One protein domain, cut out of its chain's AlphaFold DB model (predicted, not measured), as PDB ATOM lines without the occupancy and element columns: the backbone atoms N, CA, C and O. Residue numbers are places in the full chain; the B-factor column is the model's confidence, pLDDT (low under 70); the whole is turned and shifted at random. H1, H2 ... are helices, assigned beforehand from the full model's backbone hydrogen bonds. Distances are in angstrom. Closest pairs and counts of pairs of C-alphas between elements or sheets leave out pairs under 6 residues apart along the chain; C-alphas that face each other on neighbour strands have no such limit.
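What this domain is: This is residues 5 to 107 of the 231 residues of the protein "Protein-serine/threonine kinase" of Allomyces macrogynus (strain ATCC 38327) (UniProt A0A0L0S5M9). Long H3 is the spine of a loose, elongated bundle, with H6 on its first residues and H5 farther along; H3, H5 and H6 run up and down, each against the one before. Residues 15 to 22 stick out, 17 to 22 in H2. The printed part has 103 residues, 76 of them in six named helices, H1 to H6 in order along the chain, with no named strand, and its class is all helix; the radius of gyration of the C-alphas is 15.9 A and the spans are 50, 27 and 26 A.

How they stand to each other: H1, residues 5 to 8, touches H3, residues 29 to 56, at residues 44 to 52 alone; closest C-alphas Ala 8 and His 49, 4.8 A. H2, residues 17 to 24, is close to H3 but not clearly touching; closest C-alphas Phe 23 and Lys 31, 7.8 A. H4, residues 60 to 63, precedes H5, residues 66 to 83, which touches H3; closest C-alphas Pro 44 and Phe 79, 5.6 A. H6, residues 91 to 104, touches H3 with residues 91 to 97 alone; closest C-alphas Asn 94 and Ala 36, 6.4 A. O i to N i+4 pairs are within hydrogen-bond range throughout H2, H5 and H6, and 22 of 24 in H3; H1 and H4 are too short.

Where its parts are: H3, 40.8 A long, begins at C-alpha 29 (-0.465, 60.776, -8.066); H6 ends at C-alpha 104 (-12.439, 47.711, -24.360).

The domain as a whole: The printed part has no cut. Residues 17 to 19, 57 to 64 and 106 to 107 have pLDDT under 70.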
ATOM      1  N   ASP A   5       3.310  40.626 -34.375       84.56
ATOM      2  CA  ASP A   5       4.551  39.862 -34.223       84.56
ATOM      3  C   ASP A   5       5.653  40.615 -33.474       84.56
ATOM      4  O   ASP A   5       6.440  40.004 -32.756       84.56
ATOM      5  N   THR A   6       5.724  41.942 -33.604       88.38
ATOM      6  CA  THR A   6       6.738  42.738 -32.900       88.38
ATOM      7  C   THR A   6       6.486  42.757 -31.393       88.38
ATOM      8  O   THR A   6       7.430  42.697 -30.610       88.38
ATOM      9  N   TYR A   7       5.218  42.805 -30.984       87.75
ATOM     10  CA  TYR A   7       4.822  42.788 -29.576       87.75
ATOM     11  C   TYR A   7       4.824  41.367 -29.005       87.75
ATOM     12  O   TYR A   7       5.262  41.168 -27.879       87.75
ATOM     13  N   ALA A   8       4.432  40.363 -29.794       85.88
ATOM     14  CA  ALA A   8       4.434  38.957 -29.387       85.88
ATOM     15  C   ALA A   8       5.846  38.352 -29.242       85.88
ATOM     16  O   ALA A   8       5.993  37.225 -28.776       85.88
ATOM     17  N   ARG A   9       6.901  39.064 -29.662       88.38
ATOM     18  CA  ARG A   9       8.300  38.696 -29.382       88.38
ATOM     19  C   ARG A   9       8.794  39.202 -28.027       88.38
ATOM     20  O   ARG A   9       9.794  38.696 -27.536       88.38
ATOM     21  N   GLN A  10       8.137  40.207 -27.451       88.31
ATOM     22  CA  GLN A  10       8.517  40.765 -26.154       88.31
ATOM     23  C   GLN A  10       8.009  39.848 -25.044       88.31
ATOM     24  O   GLN A  10       6.883  39.357 -25.121       88.31
ATOM     25  N   GLU A  11       8.804  39.620 -24.004       83.56
ATOM     26  CA  GLU A  11       8.343  38.836 -22.859       83.56
ATOM     27  C   GLU A  11       7.453  39.683 -21.935       83.56
ATOM     28  O   GLU A  11       7.845  40.792 -21.566       83.56
ATOM     29  N   PRO A  12       6.266  39.191 -21.529       82.00
ATOM     30  CA  PRO A  12       5.432  39.886 -20.554       82.00
ATOM     31  C   PRO A  12       6.122  39.971 -19.189       82.00
ATOM     32  O   PRO A  12       6.553  38.951 -18.638       82.00
ATOM     33  N   THR A  13       6.151  41.158 -18.582       82.81
ATOM     34  CA  THR A  13       6.772  41.327 -17.264       82.81
ATOM     35  C   THR A  13       5.915  40.670 -16.182       82.81
ATOM     36  O   THR A  13       4.728  40.962 -16.033       82.81
ATOM     37  N   ARG A  14       6.492  39.786 -15.365       76.81
ATOM     38  CA  ARG A  14       5.761  39.165 -14.249       76.81
ATOM     39  C   ARG A  14       5.599  40.160 -13.097       76.81
ATOM     40  O   ARG A  14       6.575  40.759 -12.660       76.81
ATOM     41  N   VAL A  15       4.378  40.286 -12.576       73.38
ATOM     42  CA  VAL A  15       4.082  41.068 -11.366       73.38
ATOM     43  C   VAL A  15       3.729  40.115 -10.236       73.38
ATOM     44  O   VAL A  15       2.879  39.243 -10.395       73.38
ATOM     45  N   THR A  16       4.376  40.282  -9.088       75.75
ATOM     46  CA  THR A  16       4.122  39.469  -7.891       75.75
ATOM     47  C   THR A  16       3.113  40.140  -6.959       75.75
ATOM     48  O   THR A  16       3.041  41.368  -6.875       75.75
ATOM     49  N   LEU A  17       2.386  39.340  -6.172       59.94
ATOM     50  CA  LEU A  17       1.465  39.851  -5.146       59.94
ATOM     51  C   LEU A  17       2.172  40.778  -4.146       59.94
ATOM     52  O   LEU A  17       1.644  41.827  -3.786       59.94
ATOM     53  N   ARG A  18       3.411  40.447  -3.755       58.75
ATOM     54  CA  ARG A  18       4.227  41.287  -2.865       58.75
ATOM     55  C   ARG A  18       4.486  42.675  -3.459       58.75
ATOM     56  O   ARG A  18       4.409  43.663  -2.732       58.75
ATOM     57  N   GLN A  19       4.771  42.759  -4.761       69.81
ATOM     58  CA  GLN A  19       4.963  44.037  -5.454       69.81
ATOM     59  C   GLN A  19       3.669  44.858  -5.497       69.81
ATOM     60  O   GLN A  19       3.724  46.057  -5.239       69.81
ATOM     61  N   LEU A  20       2.516  44.227  -5.748       74.00
ATOM     62  CA  LEU A  20       1.214  44.908  -5.746       74.00
ATOM     63  C   LEU A  20       0.856  45.461  -4.362       74.00
ATOM     64  O   LEU A  20       0.482  46.627  -4.242       74.00
ATOM     65  N   VAL A  21       1.041  44.659  -3.308       71.69
ATOM     66  CA  VAL A  21       0.803  45.088  -1.921       71.69
ATOM     67  C   VAL A  21       1.717  46.257  -1.555       71.69
ATOM     68  O   VAL A  21       1.254  47.254  -1.007       71.69
ATOM     69  N   TYR A  22       3.009  46.174  -1.885       74.75
ATOM     70  CA  TYR A  22       3.954  47.260  -1.618       74.75
ATOM     71  C   TYR A  22       3.604  48.539  -2.391       74.75
ATOM     72  O   TYR A  22       3.669  49.641  -1.842       74.75
ATOM     73  N   PHE A  23       3.187  48.397  -3.649       75.94
ATOM     74  CA  PHE A  23       2.758  49.513  -4.481       75.94
ATOM     75  C   PHE A  23       1.544  50.241  -3.876       75.94
ATOM     76  O   PHE A  23       1.540  51.474  -3.830       75.94
ATOM     77  N   GLY A  24       0.575  49.491  -3.338       75.06
ATOM     78  CA  GLY A  24      -0.672  50.012  -2.767       75.06
ATOM     79  C   GLY A  24      -0.565  50.712  -1.405       75.06
ATOM     80  O   GLY A  24      -1.433  51.515  -1.085       75.06
ATOM     81  N   ARG A  25       0.489  50.466  -0.608       73.62
ATOM     82  CA  ARG A  25       0.596  50.970   0.784       73.62
ATOM     83  C   ARG A  25       0.578  52.494   0.936       73.62
ATOM     84  O   ARG A  25       0.055  52.999   1.918       73.62
ATOM     85  N   HIS A  26       1.153  53.221  -0.018       77.94
ATOM     86  CA  HIS A  26       1.148  54.687  -0.022       77.94
ATOM     87  C   HIS A  26       0.838  55.159  -1.432       77.94
ATOM     88  O   HIS A  26       1.754  55.246  -2.253       77.94
ATOM     89  N   MET A  27      -0.438  55.391  -1.729       80.44
ATOM     90  CA  MET A  27      -0.859  55.819  -3.058       80.44
ATOM     91  C   MET A  27      -0.577  57.309  -3.249       80.44
ATOM     92  O   MET A  27      -0.951  58.128  -2.416       80.44
ATOM     93  N   SER A  28       0.084  57.654  -4.349       89.38
ATOM     94  CA  SER A  28       0.337  59.037  -4.755       89.38
ATOM     95  C   SER A  28       0.035  59.207  -6.237       89.38
ATOM     96  O   SER A  28       0.037  58.233  -6.992       89.38
ATOM     97  N   GLU A  29      -0.186  60.445  -6.666       89.06
ATOM     98  CA  GLU A  29      -0.465  60.776  -8.066       89.06
ATOM     99  C   GLU A  29       0.627  60.258  -9.012       89.06
ATOM    100  O   GLU A  29       0.346  59.572  -9.994       89.06
ATOM    101  N   HIS A  30       1.891  60.461  -8.641       89.38
ATOM    102  CA  HIS A  30       3.037  59.937  -9.380       89.38
ATOM    103  C   HIS A  30       3.012  58.402  -9.502       89.38
ATOM    104  O   HIS A  30       3.315  57.849 -10.560       89.38
ATOM    105  N   LYS A  31       2.625  57.681  -8.439       86.50
ATOM    106  CA  LYS A  31       2.472  56.221  -8.520       86.50
ATOM    107  C   LYS A  31       1.329  55.839  -9.454       86.50
ATOM    108  O   LYS A  31       1.515  54.929 -10.254       86.50
ATOM    109  N   LEU A  32       0.197  56.540  -9.419       87.56
ATOM    110  CA  LEU A  32      -0.914  56.288 -10.340       87.56
ATOM    111  C   LEU A  32      -0.489  56.460 -11.806       87.56
ATOM    112  O   LEU A  32      -0.744  55.563 -12.605       87.56
ATOM    113  N   LEU A  33       0.245  57.527 -12.143       91.69
ATOM    114  CA  LEU A  33       0.811  57.722 -13.488       91.69
ATOM    115  C   LEU A  33       1.804  56.623 -13.868       91.69
ATOM    116  O   LEU A  33       1.799  56.130 -14.997       91.69
ATOM    117  N   LYS A  34       2.644  56.197 -12.919       90.19
ATOM    118  CA  LYS A  34       3.586  55.092 -13.126       90.19
ATOM    119  C   LYS A  34       2.859  53.775 -13.414       90.19
ATOM    120  O   LYS A  34       3.259  53.052 -14.321       90.19
ATOM    121  N   SER A  35       1.788  53.479 -12.678       91.00
ATOM    122  CA  SER A  35       0.909  52.325 -12.920       91.00
ATOM    123  C   SER A  35       0.248  52.403 -14.297       91.00
ATOM    124  O   SER A  35       0.291  51.438 -15.060       91.00
ATOM    125  N   ALA A  36      -0.298  53.567 -14.652       91.75
ATOM    126  CA  ALA A  36      -0.958  53.781 -15.935       91.75
ATOM    127  C   ALA A  36      -0.003  53.530 -17.109       91.75
ATOM    128  O   ALA A  36      -0.324  52.780 -18.028       91.75
ATOM    129  N   ASN A  37       1.211  54.083 -17.041       93.62
ATOM    130  CA  ASN A  37       2.230  53.865 -18.064       93.62
ATOM    131  C   ASN A  37       2.752  52.428 -18.097       93.62
ATOM    132  O   ASN A  37       3.020  51.923 -19.184       93.62
ATOM    133  N   TYR A  38       2.846  51.758 -16.944       92.12
ATOM    134  CA  TYR A  38       3.176  50.335 -16.887       92.12
ATOM    135  C   TYR A  38       2.133  49.491 -17.638       92.12
ATOM    136  O   TYR A  38       2.485  48.679 -18.494       92.12
ATOM    137  N   LEU A  39       0.841  49.729 -17.389       91.06
ATOM    138  CA  LEU A  39      -0.241  49.049 -18.105       91.06
ATOM    139  C   LEU A  39      -0.253  49.396 -19.596       91.06
ATOM    140  O   LEU A  39      -0.441  48.508 -20.425       91.06
ATOM    141  N   ARG A  40      -0.009  50.660 -19.950       93.06
ATOM    142  CA  ARG A  40       0.086  51.123 -21.341       93.06
ATOM    143  C   ARG A  40       1.139  50.348 -22.138       93.06
ATOM    144  O   ARG A  40       0.903  50.049 -23.304       93.06
ATOM    145  N   THR A  41       2.279  50.014 -21.531       92.06
ATOM    146  CA  THR A  41       3.338  49.229 -22.186       92.06
ATOM    147  C   THR A  41       3.061  47.727 -22.171       92.06
ATOM    148  O   THR A  41       3.303  47.049 -23.165       92.06
ATOM    149  N   GLU A  42       2.513  47.199 -21.076       90.38
ATOM    150  CA  GLU A  42       2.317  45.756 -20.886       90.38
ATOM    151  C   GLU A  42       1.087  45.189 -21.599       90.38
ATOM    152  O   GLU A  42       1.122  44.062 -22.101       90.38
ATOM    153  N   LEU A  43      -0.022  45.931 -21.640       89.81
ATOM    154  CA  LEU A  43      -1.279  45.431 -22.202       89.81
ATOM    155  C   LEU A  43      -1.166  45.082 -23.694       89.81
ATOM    156  O   LEU A  43      -1.600  43.985 -24.055       89.81
ATOM    157  N   PRO A  44      -0.557  45.916 -24.564       92.19
ATOM    158  CA  PRO A  44      -0.347  45.551 -25.963       92.19
ATOM    159  C   PRO A  44       0.479  44.271 -26.128       92.19
ATOM    160  O   PRO A  44       0.135  43.442 -26.964       92.19
ATOM    161  N   VAL A  45       1.520  44.074 -25.308       90.00
ATOM    162  CA  VAL A  45       2.354  42.858 -25.333       90.00
ATOM    163  C   VAL A  45       1.507  41.628 -25.010       90.00
ATOM    164  O   VAL A  45       1.471  40.672 -25.781       90.00
ATOM    165  N   ARG A  46       0.745  41.665 -23.914       88.12
ATOM    166  CA  ARG A  46      -0.111  40.542 -23.491       88.12
ATOM    167  C   ARG A  46      -1.203  40.225 -24.506       88.12
ATOM    168  O   ARG A  46      -1.449  39.056 -24.790       88.12
ATOM    169  N   LEU A  47      -1.841  41.250 -25.069       86.38
ATOM    170  CA  LEU A  47      -2.854  41.074 -26.109       86.38
ATOM    171  C   LEU A  47      -2.254  40.503 -27.396       86.38
ATOM    172  O   LEU A  47      -2.888  39.664 -28.026       86.38
ATOM    173  N   ALA A  48      -1.032  40.895 -27.759       87.75
ATOM    174  CA  ALA A  48      -0.334  40.345 -28.915       87.75
ATOM    175  C   ALA A  48      -0.032  38.849 -28.756       87.75
ATOM    176  O   ALA A  48      -0.258  38.087 -29.692       87.75
ATOM    177  N   HIS A  49       0.403  38.412 -27.567       80.06
ATOM    178  CA  HIS A  49       0.558  36.983 -27.259       80.06
ATOM    179  C   HIS A  49      -0.762  36.228 -27.395       80.06
ATOM    180  O   HIS A  49      -0.810  35.212 -28.076       80.06
ATOM    181  N   ARG A  50      -1.861  36.761 -26.846       80.44
ATOM    182  CA  ARG A  50      -3.185  36.131 -26.986       80.44
ATOM    183  C   ARG A  50      -3.671  36.070 -28.430       80.44
ATOM    184  O   ARG A  50      -4.215  35.052 -28.837       80.44
ATOM    185  N   LEU A  51      -3.461  37.127 -29.210       81.75
ATOM    186  CA  LEU A  51      -3.788  37.137 -30.636       81.75
ATOM    187  C   LEU A  51      -2.978  36.090 -31.403       81.75
ATOM    188  O   LEU A  51      -3.543  35.383 -32.233       81.75
ATOM    189  N   ARG A  52      -1.687  35.954 -31.090       82.50
ATOM    190  CA  ARG A  52      -0.827  34.929 -31.684       82.50
ATOM    191  C   ARG A  52      -1.281  33.525 -31.296       82.50
ATOM    192  O   ARG A  52      -1.427  32.692 -32.181       82.50
ATOM    193  N   ASP A  53      -1.588  33.290 -30.021       76.38
ATOM    194  CA  ASP A  53      -2.139  32.017 -29.547       76.38
ATOM    195  C   ASP A  53      -3.415  31.667 -30.324       76.38
ATOM    196  O   ASP A  53      -3.524  30.567 -30.858       76.38
ATOM    197  N   LEU A  54      -4.353  32.608 -30.464       74.00
ATOM    198  CA  LEU A  54      -5.591  32.398 -31.226       74.00
ATOM    199  C   LEU A  54      -5.331  32.070 -32.706       74.00
ATOM    200  O   LEU A  54      -6.088  31.305 -33.294       74.00
ATOM    201  N   GLN A  55      -4.268  32.612 -33.304       75.00
ATOM    202  CA  GLN A  55      -3.898  32.345 -34.697       75.00
ATOM    203  C   GLN A  55      -3.175  31.005 -34.887       75.00
ATOM    204  O   GLN A  55      -3.375  30.352 -35.908       75.00
ATOM    205  N   THR A  56      -2.315  30.601 -33.946       70.94
ATOM    206  CA  THR A  56      -1.414  29.449 -34.130       70.94
ATOM    207  C   THR A  56      -1.853  28.183 -33.405       70.94
ATOM    208  O   THR A  56      -1.498  27.089 -33.833       70.94
ATOM    209  N   SER A  57      -2.564  28.308 -32.281       65.19
ATOM    210  CA  SER A  57      -2.939  27.160 -31.438       65.19
ATOM    211  C   SER A  57      -4.307  26.570 -31.777       65.19
ATOM    212  O   SER A  57      -4.590  25.433 -31.396       65.19
ATOM    213  N   LEU A  58      -5.151  27.305 -32.508       63.91
ATOM    214  CA  LEU A  58      -6.471  26.827 -32.898       63.91
ATOM    215  C   LEU A  58      -6.398  26.016 -34.205       63.91
ATOM    216  O   LEU A  58      -5.852  26.501 -35.197       63.91
ATOM    217  N   PRO A  59      -6.969  24.795 -34.249       65.56
ATOM    218  CA  PRO A  59      -7.112  24.040 -35.490       65.56
ATOM    219  C   PRO A  59      -7.882  24.855 -36.536       65.56
ATOM    220  O   PRO A  59      -8.817  25.572 -36.188       65.56
ATOM    221  N   TYR A  60      -7.558  24.691 -37.821       59.16
ATOM    222  CA  TYR A  60      -8.166  25.450 -38.928       59.16
ATOM    223  C   TYR A  60      -9.710  25.495 -38.890       59.16
ATOM    224  O   TYR A  60     -10.313  26.536 -39.136       59.16
ATOM    225  N   ILE A  61     -10.359  24.396 -38.486       56.81
ATOM    226  CA  ILE A  61     -11.824  24.310 -38.333       56.81
ATOM    227  C   ILE A  61     -12.368  25.269 -37.261       56.81
ATOM    228  O   ILE A  61     -13.461  25.807 -37.416       56.81
ATOM    229  N   ALA A  62     -11.620  25.519 -36.186       55.38
ATOM    230  CA  ALA A  62     -12.036  26.436 -35.129       55.38
ATOM    231  C   ALA A  62     -12.002  27.903 -35.600       55.38
ATOM    232  O   ALA A  62     -12.820  28.705 -35.159       55.38
ATOM    233  N   VAL A  63     -11.126  28.251 -36.548       57.22
ATOM    234  CA  VAL A  63     -11.047  29.607 -37.124       57.22
ATOM    235  C   VAL A  63     -12.269  29.930 -37.995       57.22
ATOM    236  O   VAL A  63     -12.670  31.088 -38.083       57.22
ATOM    237  N   ALA A  64     -12.921  28.919 -38.577       68.06
ATOM    238  CA  ALA A  64     -14.159  29.091 -39.343       68.06
ATOM    239  C   ALA A  64     -15.391  29.399 -38.466       68.06
ATOM    240  O   ALA A  64     -16.453  29.736 -38.992       68.06
ATOM    241  N   ASN A  65     -15.284  29.283 -37.137       75.62
ATOM    242  CA  ASN A  65     -16.398  29.554 -36.236       75.62
ATOM    243  C   ASN A  65     -16.642  31.077 -36.111       75.62
ATOM    244  O   ASN A  65     -15.746  31.801 -35.658       75.62
ATOM    245  N   PRO A  66     -17.854  31.581 -36.422       79.75
ATOM    246  CA  PRO A  66     -18.157  33.013 -36.383       79.75
ATOM    247  C   PRO A  66     -18.010  33.630 -34.984       79.75
ATOM    248  O   PRO A  66     -17.658  34.802 -34.862       79.75
ATOM    249  N   HIS A  67     -18.215  32.856 -33.916       72.38
ATOM    250  CA  HIS A  67     -18.028  33.329 -32.544       72.38
ATOM    251  C   HIS A  67     -16.548  33.506 -32.197       72.38
ATOM    252  O   HIS A  67     -16.181  34.489 -31.556       72.38
ATOM    253  N   LEU A  68     -15.679  32.601 -32.661       73.56
ATOM    254  CA  LEU A  68     -14.232  32.751 -32.485       73.56
ATOM    255  C   LEU A  68     -13.684  33.899 -33.337       73.56
ATOM    256  O   LEU A  68     -12.845  34.659 -32.853       73.56
ATOM    257  N   ALA A  69     -14.213  34.095 -34.546       77.69
ATOM    258  CA  ALA A  69     -13.895  35.257 -35.372       77.69
ATOM    259  C   ALA A  69     -14.302  36.577 -34.691       77.69
ATOM    260  O   ALA A  69     -13.522  37.531 -34.688       77.69
ATOM    261  N   ALA A  70     -15.477  36.622 -34.051       80.25
ATOM    262  CA  ALA A  70     -15.917  37.783 -33.278       80.25
ATOM    263  C   ALA A  70     -14.982  38.066 -32.091       80.25
ATOM    264  O   ALA A  70     -14.559  39.205 -31.906       80.25
ATOM    265  N   ILE A  71     -14.593  37.033 -31.335       78.44
ATOM    266  CA  ILE A  71     -13.626  37.161 -30.233       78.44
ATOM    267  C   ILE A  71     -12.284  37.683 -30.756       78.44
ATOM    268  O   ILE A  71     -11.723  38.621 -30.192       78.44
ATOM    269  N   TYR A  72     -11.777  37.128 -31.854       80.88
ATOM    270  CA  TYR A  72     -10.536  37.587 -32.470       80.88
ATOM    271  C   TYR A  72     -10.610  39.066 -32.883       80.88
ATOM    272  O   TYR A  72      -9.710  39.840 -32.553       80.88
ATOM    273  N   ALA A  73     -11.692  39.478 -33.553       84.00
ATOM    274  CA  ALA A  73     -11.908  40.866 -33.961       84.00
ATOM    275  C   ALA A  73     -11.929  41.823 -32.759       84.00
ATOM    276  O   ALA A  73     -11.356  42.913 -32.803       84.00
ATOM    277  N   ASP A  74     -12.528  41.379 -31.661       83.56
ATOM    278  CA  ASP A  74     -12.582  42.083 -30.390       83.56
ATOM    279  C   ASP A  74     -11.191  42.272 -29.756       83.56
ATOM    280  O   ASP A  74     -10.822  43.388 -29.374       83.56
ATOM    281  N   TYR A  75     -10.390  41.201 -29.675       84.88
ATOM    282  CA  TYR A  75      -9.005  41.260 -29.193       84.88
ATOM    283  C   TYR A  75      -8.139  42.154 -30.088       84.88
ATOM    284  O   TYR A  75      -7.339  42.950 -29.590       84.88
ATOM    285  N   TRP A  76      -8.325  42.066 -31.405       87.31
ATOM    286  CA  TRP A  76      -7.612  42.877 -32.388       87.31
ATOM    287  C   TRP A  76      -7.948  44.367 -32.255       87.31
ATOM    288  O   TRP A  76      -7.055  45.218 -32.236       87.31
ATOM    289  N   SER A  77      -9.233  44.690 -32.106       89.38
ATOM    290  CA  SER A  77      -9.719  46.051 -31.866       89.38
ATOM    291  C   SER A  77      -9.139  46.631 -30.573       89.38
ATOM    292  O   SER A  77      -8.632  47.756 -30.567       89.38
ATOM    293  N   ALA A  78      -9.117  45.839 -29.494       89.12
ATOM    294  CA  ALA A  78      -8.500  46.235 -28.231       89.12
ATOM    295  C   ALA A  78      -6.989  46.484 -28.381       89.12
ATOM    296  O   ALA A  78      -6.497  47.533 -27.965       89.12
ATOM    297  N   PHE A  79      -6.254  45.575 -29.029       90.69
ATOM    298  CA  PHE A  79      -4.817  45.728 -29.281       90.69
ATOM    299  C   PHE A  79      -4.502  47.013 -30.059       90.69
ATOM    300  O   PHE A  79      -3.616  47.779 -29.669       90.69
ATOM    301  N   ASN A  80      -5.268  47.294 -31.117       91.38
ATOM    302  CA  ASN A  80      -5.114  48.513 -31.908       91.38
ATOM    303  C   ASN A  80      -5.395  49.784 -31.108       91.38
ATOM    304  O   ASN A  80      -4.686  50.773 -31.285       91.38
ATOM    305  N   ALA A  81      -6.394  49.754 -30.225       90.81
ATOM    306  CA  ALA A  81      -6.700  50.881 -29.358       90.81
ATOM    307  C   ALA A  81      -5.555  51.146 -28.370       90.81
ATOM    308  O   ALA A  81      -5.119  52.286 -28.245       90.81
ATOM    309  N   PHE A  82      -5.026  50.108 -27.711       91.56
ATOM    310  CA  PHE A  82      -4.002  50.280 -26.676       91.56
ATOM    311  C   PHE A  82      -2.624  50.656 -27.221       91.56
ATOM    312  O   PHE A  82      -1.934  51.467 -26.608       91.56
ATOM    313  N   ARG A  83      -2.224  50.137 -28.388       90.75
ATOM    314  CA  ARG A  83      -0.923  50.492 -28.985       90.75
ATOM    315  C   ARG A  83      -0.841  51.952 -29.445       90.75
ATOM    316  O   ARG A  83       0.257  52.473 -29.597       90.75
ATOM    317  N   ALA A  84      -1.983  52.595 -29.696       91.19
ATOM    318  CA  ALA A  84      -2.053  53.978 -30.165       91.19
ATOM    319  C   ALA A  84      -1.908  55.012 -29.029       91.19
ATOM    320  O   ALA A  84      -1.826  56.211 -29.292       91.19
ATOM    321  N   ILE A  85      -1.885  54.565 -27.770       92.38
ATOM    322  CA  ILE A  85      -1.903  55.443 -26.599       92.38
ATOM    323  C   ILE A  85      -0.505  56.003 -26.330       92.38
ATOM    324  O   ILE A  85       0.469  55.266 -26.129       92.38
ATOM    325  N   LYS A  86      -0.427  57.335 -26.290       93.19
ATOM    326  CA  LYS A  86       0.782  58.092 -25.943       93.19
ATOM    327  C   LYS A  86       1.107  57.978 -24.442       93.19
ATOM    328  O   LYS A  86       0.236  57.575 -23.672       93.19
ATOM    329  N   PRO A  87       2.351  58.270 -24.018       95.62
ATOM    330  CA  PRO A  87       2.699  58.346 -22.598       95.62
ATOM    331  C   PRO A  87       1.700  59.203 -21.811       95.62
ATOM    332  O   PRO A  87       1.290  60.253 -22.292       95.62
ATOM    333  N   ILE A  88       1.281  58.705 -20.647       94.88
ATOM    334  CA  ILE A  88       0.274  59.342 -19.790       94.88
ATOM    335  C   ILE A  88       1.014  60.203 -18.772       94.88
ATOM    336  O   ILE A  88       1.730  59.668 -17.924       94.88
ATOM    337  N   GLU A  89       0.842  61.514 -18.833       93.88
ATOM    338  CA  GLU A  89       1.556  62.465 -17.972       93.88
ATOM    339  C   GLU A  89       0.621  63.137 -16.965       93.88
ATOM    340  O   GLU A  89       1.068  63.593 -15.916       93.88
ATOM    341  N   THR A  90      -0.689  63.143 -17.232       95.94
ATOM    342  CA  THR A  90      -1.676  63.829 -16.385       95.94
ATOM    343  C   THR A  90      -2.728  62.890 -15.795       95.94
ATOM    344  O   THR A  90      -3.061  61.836 -16.343       95.94
ATOM    345  N   MET A  91      -3.331  63.291 -14.670       92.88
ATOM    346  CA  MET A  91      -4.471  62.564 -14.096       92.88
ATOM    347  C   MET A  91      -5.703  62.556 -15.001       92.88
ATOM    348  O   MET A  91      -6.482  61.605 -14.949       92.88
ATOM    349  N   ALA A  92      -5.887  63.580 -15.835       94.00
ATOM    350  CA  ALA A  92      -6.980  63.620 -16.802       94.00
ATOM    351  C   ALA A  92      -6.815  62.525 -17.869       94.00
ATOM    352  O   ALA A  92      -7.749  61.763 -18.122       94.00
ATOM    353  N   GLU A  93      -5.607  62.375 -18.416       94.06
ATOM    354  CA  GLU A  93      -5.273  61.293 -19.348       94.06
ATOM    355  C   GLU A  93      -5.385  59.916 -18.689       94.06
ATOM    356  O   GLU A  93      -5.907  58.984 -19.297       94.06
ATOM    357  N   ASN A  94      -4.963  59.786 -17.426       93.56
ATOM    358  CA  ASN A  94      -5.126  58.545 -16.672       93.56
ATOM    359  C   ASN A  94      -6.609  58.155 -16.520       93.56
ATOM    360  O   ASN A  94      -6.966  56.994 -16.699       93.56
ATOM    361  N   ARG A  95      -7.499  59.119 -16.244       93.06
ATOM    362  CA  ARG A  95      -8.953  58.869 -16.184       93.06
ATOM    363  C   ARG A  95      -9.497  58.409 -17.536       93.06
ATOM    364  O   ARG A  95     -10.159  57.377 -17.590       93.06
ATOM    365  N   ALA A  96      -9.143  59.102 -18.619       93.12
ATOM    366  CA  ALA A  96      -9.541  58.712 -19.973       93.12
ATOM    367  C   ALA A  96      -9.023  57.310 -20.349       93.12
ATOM    368  O   ALA A  96      -9.730  56.520 -20.976       93.12
ATOM    369  N   PHE A  97      -7.808  56.964 -19.917       92.81
ATOM    370  CA  PHE A  97      -7.250  55.629 -20.092       92.81
ATOM    371  C   PHE A  97      -8.034  54.567 -19.310       92.81
ATOM    372  O   PHE A  97      -8.372  53.527 -19.874       92.81
ATOM    373  N   CYS A  98      -8.401  54.832 -18.055       88.88
ATOM    374  CA  CYS A  98      -9.266  53.952 -17.263       88.88
ATOM    375  C   CYS A  98     -10.648  53.749 -17.903       88.88
ATOM    376  O   CYS A  98     -11.187  52.641 -17.867       88.88
ATOM    377  N   ASP A  99     -11.223  54.785 -18.511       89.88
ATOM    378  CA  ASP A  99     -12.495  54.684 -19.236       89.88
ATOM    379  C   ASP A  99     -12.356  53.812 -20.485       89.88
ATOM    380  O   ASP A  99     -13.175  52.923 -20.734       89.88
ATOM    381  N   LEU A 100     -11.269  53.996 -21.237       89.38
ATOM    382  CA  LEU A 100     -10.954  53.156 -22.386       89.38
ATOM    383  C   LEU A 100     -10.751  51.692 -21.977       89.38
ATOM    384  O   LEU A 100     -11.274  50.800 -22.650       89.38
ATOM    385  N   LEU A 101     -10.039  51.438 -20.872       86.38
ATOM    386  CA  LEU A 101      -9.861  50.098 -20.313       86.38
ATOM    387  C   LEU A 101     -11.214  49.459 -20.012       86.38
ATOM    388  O   LEU A 101     -11.486  48.374 -20.514       86.38
ATOM    389  N   ARG A 102     -12.096  50.149 -19.282       82.44
ATOM    390  CA  ARG A 102     -13.438  49.639 -18.960       82.44
ATOM    391  C   ARG A 102     -14.264  49.318 -20.206       82.44
ATOM    392  O   ARG A 102     -14.944  48.297 -20.242       82.44
ATOM    393  N   ASN A 103     -14.170  50.146 -21.244       84.56
ATOM    394  CA  ASN A 103     -14.945  49.976 -22.473       84.56
ATOM    395  C   ASN A 103     -14.414  48.857 -23.382       84.56
ATOM    396  O   ASN A 103     -15.198  48.145 -24.016       84.56
ATOM    397  N   ARG A 104     -13.088  48.703 -23.480       82.44
ATOM    398  CA  ARG A 104     -12.439  47.711 -24.360       82.44
ATOM    399  C   ARG A 104     -12.242  46.356 -23.691       82.44
ATOM    400  O   ARG A 104     -12.260  45.338 -24.376       82.44
ATOM    401  N   LEU A 105     -12.101  46.342 -22.372       72.25
ATOM    402  CA  LEU A 105     -11.912  45.154 -21.544       72.25
ATOM    403  C   LEU A 105     -13.185  44.852 -20.740       72.25
ATOM    404  O   LEU A 105     -13.111  44.472 -19.574       72.25
ATOM    405  N   ARG A 106     -14.370  45.044 -21.340       64.81
ATOM    406  CA  ARG A 106     -15.630  44.683 -20.677       64.81
ATOM    407  C   ARG A 106     -15.573  43.209 -20.241       64.81
ATOM    408  O   ARG A 106     -15.138  42.375 -21.043       64.81
ATOM    409  N   PRO A 107     -16.007  42.878 -19.012       58.66
ATOM    410  CA  PRO A 107     -16.091  41.503 -18.540       58.66
ATOM    411  C   PRO A 107     -17.237  40.808 -19.278       58.66
ATOM    412  O   PRO A 107     -18.376  40.789 -18.829       58.66
TER     413      PRO A 107